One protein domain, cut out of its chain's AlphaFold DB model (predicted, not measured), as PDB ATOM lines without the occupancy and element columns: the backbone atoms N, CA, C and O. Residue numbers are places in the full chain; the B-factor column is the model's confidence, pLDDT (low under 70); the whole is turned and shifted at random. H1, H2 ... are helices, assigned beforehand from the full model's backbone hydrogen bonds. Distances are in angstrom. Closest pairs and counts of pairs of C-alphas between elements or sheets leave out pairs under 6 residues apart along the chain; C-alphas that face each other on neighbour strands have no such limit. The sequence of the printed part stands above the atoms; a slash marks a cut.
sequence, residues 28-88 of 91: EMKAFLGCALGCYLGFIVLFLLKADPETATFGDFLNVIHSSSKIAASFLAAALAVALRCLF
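AT A GLANCE: This is residues 28 to 88 of the 91 residues of an uncharacterized protein of Pseudomonas sp. R4-34-07 (UniProt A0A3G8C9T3). One long helix, H1, runs along the rod, and the chain comes back along it in two pieces: the short helix H2 packs near the last residues of H1, and the long helix H3 crosses H1 at a slant where Ala 36 comes near Ser 74. A loop, residues 51 to 57, makes the turn at one end of the rod, and the last residues of H3 reach the other end. The printed part has 61 residues with three named helices, in the order H1, H2, H3 along the chain, and no named strand; the class is all helix. The whole is loose, with a radius of gyration of the C-alphas of 13.8 A, and its C-alphas span 46 by 19 by 15 A.

IN THESE COORDINATES: The printed part begins with H1, residues 28 to 50, which is the longest helix with 23 residues. Its first C-alpha, that of Glu 28, is at (26.403, -61.409, 0.686), and its last, that of Lys 50, is at (6.571, -35.575, -1.011), 32.6 A away. Along H1 the x values fall and the y values rise, while z changes little from end to end. Residues 51 to 57 follow as a short link. H2 is residues 58 to 65, eight residues, from Phe 58 to Ile 65, and measures 10.7 A from first to last C-alpha. A tight link of two residues, His 66 and Ser 67, follows it. H3 is residues 68 to 87, twenty residues, and measures 28.4 A from first to last C-alpha. It begins with the C-alpha of Ser 68 at (18.417, -45.327, -14.068) and ends with that of Leu 87 at (35.053, -54.844, 6.949). Phe 88 is the last printed residue.

HOW THE PARTS SIT: H1 touches both of the other helices. With H2 it does so through residues 43 to 47 alone: 6 pairs of C-alphas are within 8 A, and the closest C-alphas, those of Ile 44 and Val 64, are 6.6 A apart. H1 and H2 run opposite ways at a shallow tilt of 27 degrees, and the two form a helical hairpin. Their centres are 15.7 A apart. H1 touches H3 more broadly, with 25 pairs of C-alphas within 8 A. The closest C-alphas of H1 and H3 are those of Ala 36 and Ser 74, at 4.8 A. H1 and H3 run opposite ways at a steep tilt of 44 degrees, with their centres 10.5 A apart. H2 and H3 are close but not clearly touching, with 1 pair of C-alphas within 8 A, those of Val 64 and Lys 70 at 7.4 A. H2 and H3 run the same way at a shallow tilt of 32 degrees, and their centres are 22.5 A apart. In the backbones of H1, H2 and H3, every O i to N i+4 pair is within hydrogen-bond range.

THE WHOLE: The outline is a rod. The two C-alphas farthest apart are those of Glu 54, in the link from H1 to H2, and Leu 87, the last residue of H3, at 46.5 A. The first and last printed C-alphas, those of Glu 28 and Phe 88, are 13.3 A apart. The printed part has no cut, and it has no long link: the one from H1 to H2 is short and the one from H2 to H3 is tight. The mean pLDDT of the printed part is 92.9, and no printed residue is under 70.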
ATOM      1  N   GLU A  28      26.119 -62.778   1.111       87.81
ATOM      2  CA  GLU A  28      26.403 -61.409   0.686       87.81
ATOM      3  C   GLU A  28      25.512 -60.971  -0.477       87.81
ATOM      4  O   GLU A  28      24.987 -59.863  -0.453       87.81
ATOM      5  N   MET A  29      25.212 -61.855  -1.434       90.75
ATOM      6  CA  MET A  29      24.236 -61.576  -2.494       90.75
ATOM      7  C   MET A  29      22.832 -61.311  -1.943       90.75
ATOM      8  O   MET A  29      22.142 -60.417  -2.431       90.75
ATOM      9  N   LYS A  30      22.396 -62.047  -0.912       91.81
ATOM     10  CA  LYS A  30      21.111 -61.775  -0.246       91.81
ATOM     11  C   LYS A  30      21.115 -60.412   0.442       91.81
ATOM     12  O   LYS A  30      20.130 -59.688   0.342       91.81
ATOM     13  N   ALA A  31      22.205 -60.069   1.126       90.44
ATOM     14  CA  ALA A  31      22.352 -58.780   1.794       90.44
ATOM     15  C   ALA A  31      22.362 -57.620   0.790       90.44
ATOM     16  O   ALA A  31      21.639 -56.642   0.975       90.44
ATOM     17  N   PHE A  32      23.110 -57.779  -0.302       95.00
ATOM     18  CA  PHE A  32      23.141 -56.851  -1.424       95.00
ATOM     19  C   PHE A  32      21.742 -56.636  -2.000       95.00
ATOM     20  O   PHE A  32      21.258 -55.511  -2.044       95.00
ATOM     21  N   LEU A  33      21.067 -57.720  -2.398       94.25
ATOM     22  CA  LEU A  33      19.754 -57.643  -3.031       94.25
ATOM     23  C   LEU A  33      18.716 -57.016  -2.094       94.25
ATOM     24  O   LEU A  33      17.953 -56.154  -2.520       94.25
ATOM     25  N   GLY A  34      18.719 -57.407  -0.817       94.69
ATOM     26  CA  GLY A  34      17.828 -56.835   0.191       94.69
ATOM     27  C   GLY A  34      18.048 -55.335   0.386       94.69
ATOM     28  O   GLY A  34      17.083 -54.577   0.428       94.69
ATOM     29  N   CYS A  35      19.307 -54.889   0.447       94.81
ATOM     30  CA  CYS A  35      19.632 -53.469   0.570       94.81
ATOM     31  C   CYS A  35      19.269 -52.689  -0.700       94.81
ATOM     32  O   CYS A  35      18.625 -51.650  -0.598       94.81
ATOM     33  N   ALA A  36      19.595 -53.213  -1.885       96.38
ATOM     34  CA  ALA A  36      19.280 -52.569  -3.159       96.38
ATOM     35  C   ALA A  36      17.765 -52.388  -3.330       96.38
ATOM     36  O   ALA A  36      17.308 -51.283  -3.617       96.38
ATOM     37  N   LEU A  37      16.980 -53.443  -3.081       95.94
ATOM     38  CA  LEU A  37      15.515 -53.377  -3.101       95.94
ATOM     39  C   LEU A  37      14.982 -52.389  -2.061       95.94
ATOM     40  O   LEU A  37      14.111 -51.586  -2.380       95.94
ATOM     41  N   GLY A  38      15.514 -52.421  -0.837       95.62
ATOM     42  CA  GLY A  38      15.099 -51.519   0.237       95.62
ATOM     43  C   GLY A  38      15.357 -50.046  -0.091       95.62
ATOM     44  O   GLY A  38      14.457 -49.222   0.048       95.62
ATOM     45  N   CYS A  39      16.552 -49.711  -0.579       95.44
ATOM     46  CA  CYS A  39      16.902 -48.351  -0.997       95.44
ATOM     47  C   CYS A  39      16.044 -47.883  -2.177       95.44
ATOM     48  O   CYS A  39      15.535 -46.761  -2.162       95.44
ATOM     49  N   TYR A  40      15.830 -48.756  -3.160       95.38
ATOM     50  CA  TYR A  40      15.002 -48.459  -4.320       95.38
ATOM     51  C   TYR A  40      13.538 -48.194  -3.935       95.38
ATOM     52  O   TYR A  40      12.974 -47.166  -4.311       95.38
ATOM     53  N   LEU A  41      12.943 -49.059  -3.105       95.75
ATOM     54  CA  LEU A  41      11.608 -48.840  -2.539       95.75
ATOM     55  C   LEU A  41      11.555 -47.563  -1.693       95.75
ATOM     56  O   LEU A  41      10.569 -46.832  -1.751       95.75
ATOM     57  N   GLY A  42      12.627 -47.249  -0.963       95.31
ATOM     58  CA  GLY A  42      12.762 -46.001  -0.216       95.31
ATOM     59  C   GLY A  42      12.595 -44.763  -1.098       95.31
ATOM     60  O   GLY A  42      11.866 -43.848  -0.722       95.31
ATOM     61  N   PHE A  43      13.182 -44.741  -2.300       93.25
ATOM     62  CA  PHE A  43      12.978 -43.637  -3.247       93.25
ATOM     63  C   PHE A  43      11.525 -43.504  -3.712       93.25
ATOM     64  O   PHE A  43      11.052 -42.383  -3.902       93.25
ATOM     65  N   ILE A  44      10.822 -44.625  -3.889       93.75
ATOM     66  CA  ILE A  44       9.407 -44.635  -4.278       93.75
ATOM     67  C   ILE A  44       8.543 -44.094  -3.136       93.75
ATOM     68  O   ILE A  44       7.730 -43.200  -3.352       93.75
ATOM     69  N   VAL A  45       8.753 -44.578  -1.911       95.50
ATOM     70  CA  VAL A  45       8.019 -44.107  -0.726       95.50
ATOM     71  C   VAL A  45       8.275 -42.621  -0.480       95.50
ATOM     72  O   VAL A  45       7.334 -41.870  -0.244       95.50
ATOM     73  N   LEU A  46       9.526 -42.167  -0.594       94.75
ATOM     74  CA  LEU A  46       9.865 -40.749  -0.462       94.75
ATOM     75  C   LEU A  46       9.185 -39.885  -1.525       94.75
ATOM     76  O   LEU A  46       8.763 -38.776  -1.207       94.75
ATOM     77  N   PHE A  47       9.076 -40.376  -2.762       93.69
ATOM     78  CA  PHE A  47       8.316 -39.691  -3.802       93.69
ATOM     79  C   PHE A  47       6.840 -39.583  -3.410       93.69
ATOM     80  O   PHE A  47       6.315 -38.480  -3.403       93.69
ATOM     81  N   LEU A  48       6.203 -40.682  -3.000       92.56
ATOM     82  CA  LEU A  48       4.789 -40.677  -2.603       92.56
ATOM     83  C   LEU A  48       4.504 -39.751  -1.411       92.56
ATOM     84  O   LEU A  48       3.461 -39.114  -1.377       92.56
ATOM     85  N   LEU A  49       5.427 -39.653  -0.451       95.38
ATOM     86  CA  LEU A  49       5.282 -38.776   0.718       95.38
ATOM     87  C   LEU A  49       5.477 -37.289   0.404       95.38
ATOM     88  O   LEU A  49       4.978 -36.446   1.145       95.38
ATOM     89  N   LYS A  50       6.255 -36.962  -0.633       93.94
ATOM     90  CA  LYS A  50       6.571 -35.575  -1.011       93.94
ATOM     91  C   LYS A  50       5.826 -35.090  -2.248       93.94
ATOM     92  O   LYS A  50       5.935 -33.914  -2.578       93.94
ATOM     93  N   ALA A  51       5.140 -35.987  -2.943       91.69
ATOM     94  CA  ALA A  51       4.342 -35.663  -4.105       91.69
ATOM     95  C   ALA A  51       3.233 -34.692  -3.697       91.69
ATOM     96  O   ALA A  51       2.478 -34.952  -2.761       91.69
ATOM     97  N   ASP A  52       3.159 -33.573  -4.404       92.38
ATOM     98  CA  ASP A  52       2.051 -32.642  -4.274       92.38
ATOM     99  C   ASP A  52       0.814 -33.268  -4.940       92.38
ATOM    100  O   ASP A  52       0.858 -33.555  -6.138       92.38
ATOM    101  N   PRO A  53      -0.275 -33.523  -4.196       86.00
ATOM    102  CA  PRO A  53      -1.448 -34.201  -4.732       86.00
ATOM    103  C   PRO A  53      -2.153 -33.417  -5.846       86.00
ATOM    104  O   PRO A  53      -2.896 -34.025  -6.614       86.00
ATOM    105  N   GLU A  54      -1.941 -32.102  -5.952       93.06
ATOM    106  CA  GLU A  54      -2.570 -31.277  -6.991       93.06
ATOM    107  C   GLU A  54      -1.820 -31.337  -8.329       93.06
ATOM    108  O   GLU A  54      -2.413 -31.097  -9.382       93.06
ATOM    109  N   THR A  55      -0.528 -31.675  -8.308       91.31
ATOM    110  CA  THR A  55       0.348 -31.581  -9.487       91.31
ATOM    111  C   THR A  55       1.039 -32.890  -9.858       91.31
ATOM    112  O   THR A  55       1.420 -33.070 -11.016       91.31
ATOM    113  N   ALA A  56       1.188 -33.825  -8.919       90.88
ATOM    114  CA  ALA A  56       1.872 -35.085  -9.158       90.88
ATOM    115  C   ALA A  56       1.076 -35.984 -10.105       90.88
ATOM    116  O   ALA A  56      -0.091 -36.306  -9.879       90.88
ATOM    117  N   THR A  57       1.747 -36.458 -11.151       93.94
ATOM    118  CA  THR A  57       1.141 -37.346 -12.140       93.94
ATOM    119  C   THR A  57       1.614 -38.785 -11.977       93.94
ATOM    120  O   THR A  57       2.669 -39.085 -11.410       93.94
ATOM    121  N   PHE A  58       0.866 -39.716 -12.570       91.44
ATOM    122  CA  PHE A  58       1.339 -41.092 -12.723       91.44
ATOM    123  C   PHE A  58       2.629 -41.174 -13.562       91.44
ATOM    124  O   PHE A  58       3.453 -42.060 -13.345       91.44
ATOM    125  N   GLY A  59       2.852 -40.228 -14.482       93.75
ATOM    126  CA  GLY A  59       4.094 -40.129 -15.251       93.75
ATOM    127  C   GLY A  59       5.313 -39.845 -14.371       93.75
ATOM    128  O   GLY A  59       6.361 -40.461 -14.557       93.75
ATOM    129  N   ASP A  60       5.169 -38.992 -13.356       92.94
ATOM    130  CA  ASP A  60       6.242 -38.693 -12.398       92.94
ATOM    131  C   ASP A  60       6.605 -39.918 -11.558       92.94
ATOM    132  O   ASP A  60       7.783 -40.215 -11.339       92.94
ATOM    133  N   PHE A  61       5.592 -40.689 -11.163       92.12
ATOM    134  CA  PHE A  61       5.780 -41.972 -10.497       92.12
ATOM    135  C   PHE A  61       6.539 -42.974 -11.380       92.12
ATOM    136  O   PHE A  61       7.519 -43.575 -10.932       92.12
ATOM    137  N   LEU A  62       6.153 -43.118 -12.653       93.50
ATOM    138  CA  LEU A  62       6.867 -43.981 -13.600       93.50
ATOM    139  C   LEU A  62       8.308 -43.513 -13.830       93.50
ATOM    140  O   LEU A  62       9.212 -44.344 -13.886       93.50
ATOM    141  N   ASN A  63       8.544 -42.200 -13.892       93.06
ATOM    142  CA  ASN A  63       9.890 -41.637 -13.979       93.06
ATOM    143  C   ASN A  63      10.735 -41.989 -12.753       93.06
ATOM    144  O   ASN A  63      11.927 -42.240 -12.891       93.06
ATOM    145  N   VAL A  64      10.148 -42.042 -11.553       93.06
ATOM    146  CA  VAL A  64      10.853 -42.488 -10.341       93.06
ATOM    147  C   VAL A  64      11.230 -43.963 -10.423       93.06
ATOM    148  O   VAL A  64      12.374 -44.296 -10.115       93.06
ATOM    149  N   ILE A  65      10.304 -44.821 -10.847       92.69
ATOM    150  CA  ILE A  65      10.531 -46.267 -10.957       92.69
ATOM    151  C   ILE A  65      11.582 -46.563 -12.036       92.69
ATOM    152  O   ILE A  65      12.571 -47.248 -11.803       92.69
ATOM    153  N   HIS A  66      11.432 -45.998 -13.229       92.06
ATOM    154  CA  HIS A  66      12.339 -46.280 -14.343       92.06
ATOM    155  C   HIS A  66      13.615 -45.429 -14.332       92.06
ATOM    156  O   HIS A  66      14.418 -45.496 -15.264       92.06
ATOM    157  N   SER A  67      13.839 -44.636 -13.282       93.94
ATOM    158  CA  SER A  67      15.030 -43.804 -13.165       93.94
ATOM    159  C   SER A  67      16.287 -44.660 -13.019       93.94
ATOM    160  O   SER A  67      16.566 -45.236 -11.964       93.94
ATOM    161  N   SER A  68      17.111 -44.666 -14.068       93.81
ATOM    162  CA  SER A  68      18.417 -45.327 -14.068       93.81
ATOM    163  C   SER A  68      19.328 -44.824 -12.943       93.81
ATOM    164  O   SER A  68      20.041 -45.621 -12.334       93.81
ATOM    165  N   SER A  69      19.270 -43.533 -12.603       94.06
ATOM    166  CA  SER A  69      20.074 -42.954 -11.523       94.06
ATOM    167  C   SER A  69      19.647 -43.448 -10.138       94.06
ATOM    168  O   SER A  69      20.512 -43.740  -9.314       94.06
ATOM    169  N   LYS A  70      18.343 -43.625  -9.881       93.00
ATOM    170  CA  LYS A  70      17.840 -44.190  -8.611       93.00
ATOM    171  C   LYS A  70      18.182 -45.671  -8.473       93.00
ATOM    172  O   LYS A  70      18.557 -46.119  -7.386       93.00
ATOM    173  N   ILE A  71      18.118 -46.419  -9.574       93.25
ATOM    174  CA  ILE A  71      18.552 -47.820  -9.624       93.25
ATOM    175  C   ILE A  71      20.059 -47.915  -9.338       93.25
ATOM    176  O   ILE A  71      20.472 -48.654  -8.444       93.25
ATOM    177  N   ALA A  72      20.882 -47.119 -10.026       94.94
ATOM    178  CA  ALA A  72      22.331 -47.090  -9.820       94.94
ATOM    179  C   ALA A  72      22.705 -46.690  -8.383       94.94
ATOM    180  O   ALA A  72      23.535 -47.352  -7.761       94.94
ATOM    181  N   ALA A  73      22.056 -45.665  -7.825       95.12
ATOM    182  CA  ALA A  73      22.259 -45.245  -6.440       95.12
ATOM    183  C   ALA A  73      21.922 -46.363  -5.442       95.12
ATOM    184  O   ALA A  73      22.654 -46.572  -4.476       95.12
ATOM    185  N   SER A  74      20.855 -47.123  -5.700       95.38
ATOM    186  CA  SER A  74      20.461 -48.262  -4.863       95.38
ATOM    187  C   SER A  74      21.500 -49.387  -4.905       95.38
ATOM    188  O   SER A  74      21.832 -49.955  -3.865       95.38
ATOM    189  N   PHE A  75      22.078 -49.673  -6.076       95.75
ATOM    190  CA  PHE A  75      23.173 -50.641  -6.200       95.75
ATOM    191  C   PHE A  75      24.468 -50.170  -5.533       95.75
ATOM    192  O   PHE A  75      25.127 -50.966  -4.868       95.75
ATOM    193  N   LEU A  76      24.818 -48.888  -5.661       96.56
ATOM    194  CA  LEU A  76      25.961 -48.288  -4.967       96.56
ATOM    195  C   LEU A  76      25.803 -48.382  -3.444       96.56
ATOM    196  O   LEU A  76      26.732 -48.803  -2.757       96.56
ATOM    197  N   ALA A  77      24.618 -48.058  -2.923       95.06
ATOM    198  CA  ALA A  77      24.312 -48.183  -1.501       95.06
ATOM    199  C   ALA A  77      24.418 -49.639  -1.021       95.06
ATOM    200  O   ALA A  77      25.031 -49.906   0.011       95.06
ATOM    201  N   ALA A  78      23.894 -50.589  -1.800       95.69
ATOM    202  CA  ALA A  78      23.987 -52.011  -1.492       95.69
ATOM    203  C   ALA A  78      25.428 -52.539  -1.519       95.69
ATOM    204  O   ALA A  78      25.823 -53.296  -0.631       95.69
ATOM    205  N   ALA A  79      26.229 -52.122  -2.503       94.44
ATOM    206  CA  ALA A  79      27.643 -52.477  -2.592       94.44
ATOM    207  C   ALA A  79      28.414 -51.950  -1.377       94.44
ATOM    208  O   ALA A  79      29.176 -52.694  -0.758       94.44
ATOM    209  N   LEU A  80      28.165 -50.694  -0.990       94.06
ATOM    210  CA  LEU A  80      28.759 -50.097   0.200       94.06
ATOM    211  C   LEU A  80      28.324 -50.828   1.479       94.06
ATOM    212  O   LEU A  80      29.163 -51.110   2.329       94.06
ATOM    213  N   ALA A  81      27.045 -51.188   1.607       92.19
ATOM    214  CA  ALA A  81      26.539 -51.927   2.761       92.19
ATOM    215  C   ALA A  81      27.210 -53.303   2.911       92.19
ATOM    216  O   ALA A  81      27.604 -53.678   4.017       92.19
ATOM    217  N   VAL A  82      27.392 -54.035   1.806       91.81
ATOM    218  CA  VAL A  82      28.133 -55.308   1.801       91.81
ATOM    219  C   VAL A  82      29.605 -55.087   2.140       91.81
ATOM    220  O   VAL A  82      30.141 -55.786   2.996       91.81
ATOM    221  N   ALA A  83      30.257 -54.087   1.542       90.94
ATOM    222  CA  ALA A  83      31.653 -53.771   1.838       90.94
ATOM    223  C   ALA A  83      31.861 -53.460   3.330       90.94
ATOM    224  O   ALA A  83      32.764 -54.008   3.960       90.94
ATOM    225  N   LEU A  84      30.981 -52.649   3.923       89.38
ATOM    226  CA  LEU A  84      31.010 -52.336   5.352       89.38
ATOM    227  C   LEU A  84      30.761 -53.572   6.219       89.38
ATOM    228  O   LEU A  84      31.423 -53.736   7.238       89.38
ATOM    229  N   ARG A  85      29.853 -54.469   5.818       86.69
ATOM    230  CA  ARG A  85      29.612 -55.729   6.534       86.69
ATOM    231  C   ARG A  85      30.833 -56.650   6.512       86.69
ATOM    232  O   ARG A  85      31.126 -57.280   7.525       86.69
ATOM    233  N   CYS A  86      31.542 -56.711   5.387       82.25
ATOM    234  CA  CYS A  86      32.783 -57.471   5.254       82.25
ATOM    235  C   CYS A  86      33.923 -56.875   6.093       82.25
ATOM    236  O   CYS A  86      34.696 -57.627   6.680       82.25
ATOM    237  N   LEU A  87      34.027 -55.542   6.161       87.06
ATOM    238  CA  LEU A  87      35.053 -54.844   6.949       87.06
ATOM    239  C   LEU A  87      34.772 -54.879   8.456       87.06
ATOM    240  O   LEU A  87      35.702 -54.949   9.256       87.06
ATOM    241  N   PHE A  88      33.497 -54.856   8.842       87.00
ATOM    242  CA  PHE A  88      33.046 -54.857  10.232       87.00
ATOM    243  C   PHE A  88      32.100 -56.037  10.493       87.00
ATOM    244  O   PHE A  88      30.897 -55.837  10.706       87.00
TER     245      PHE A  88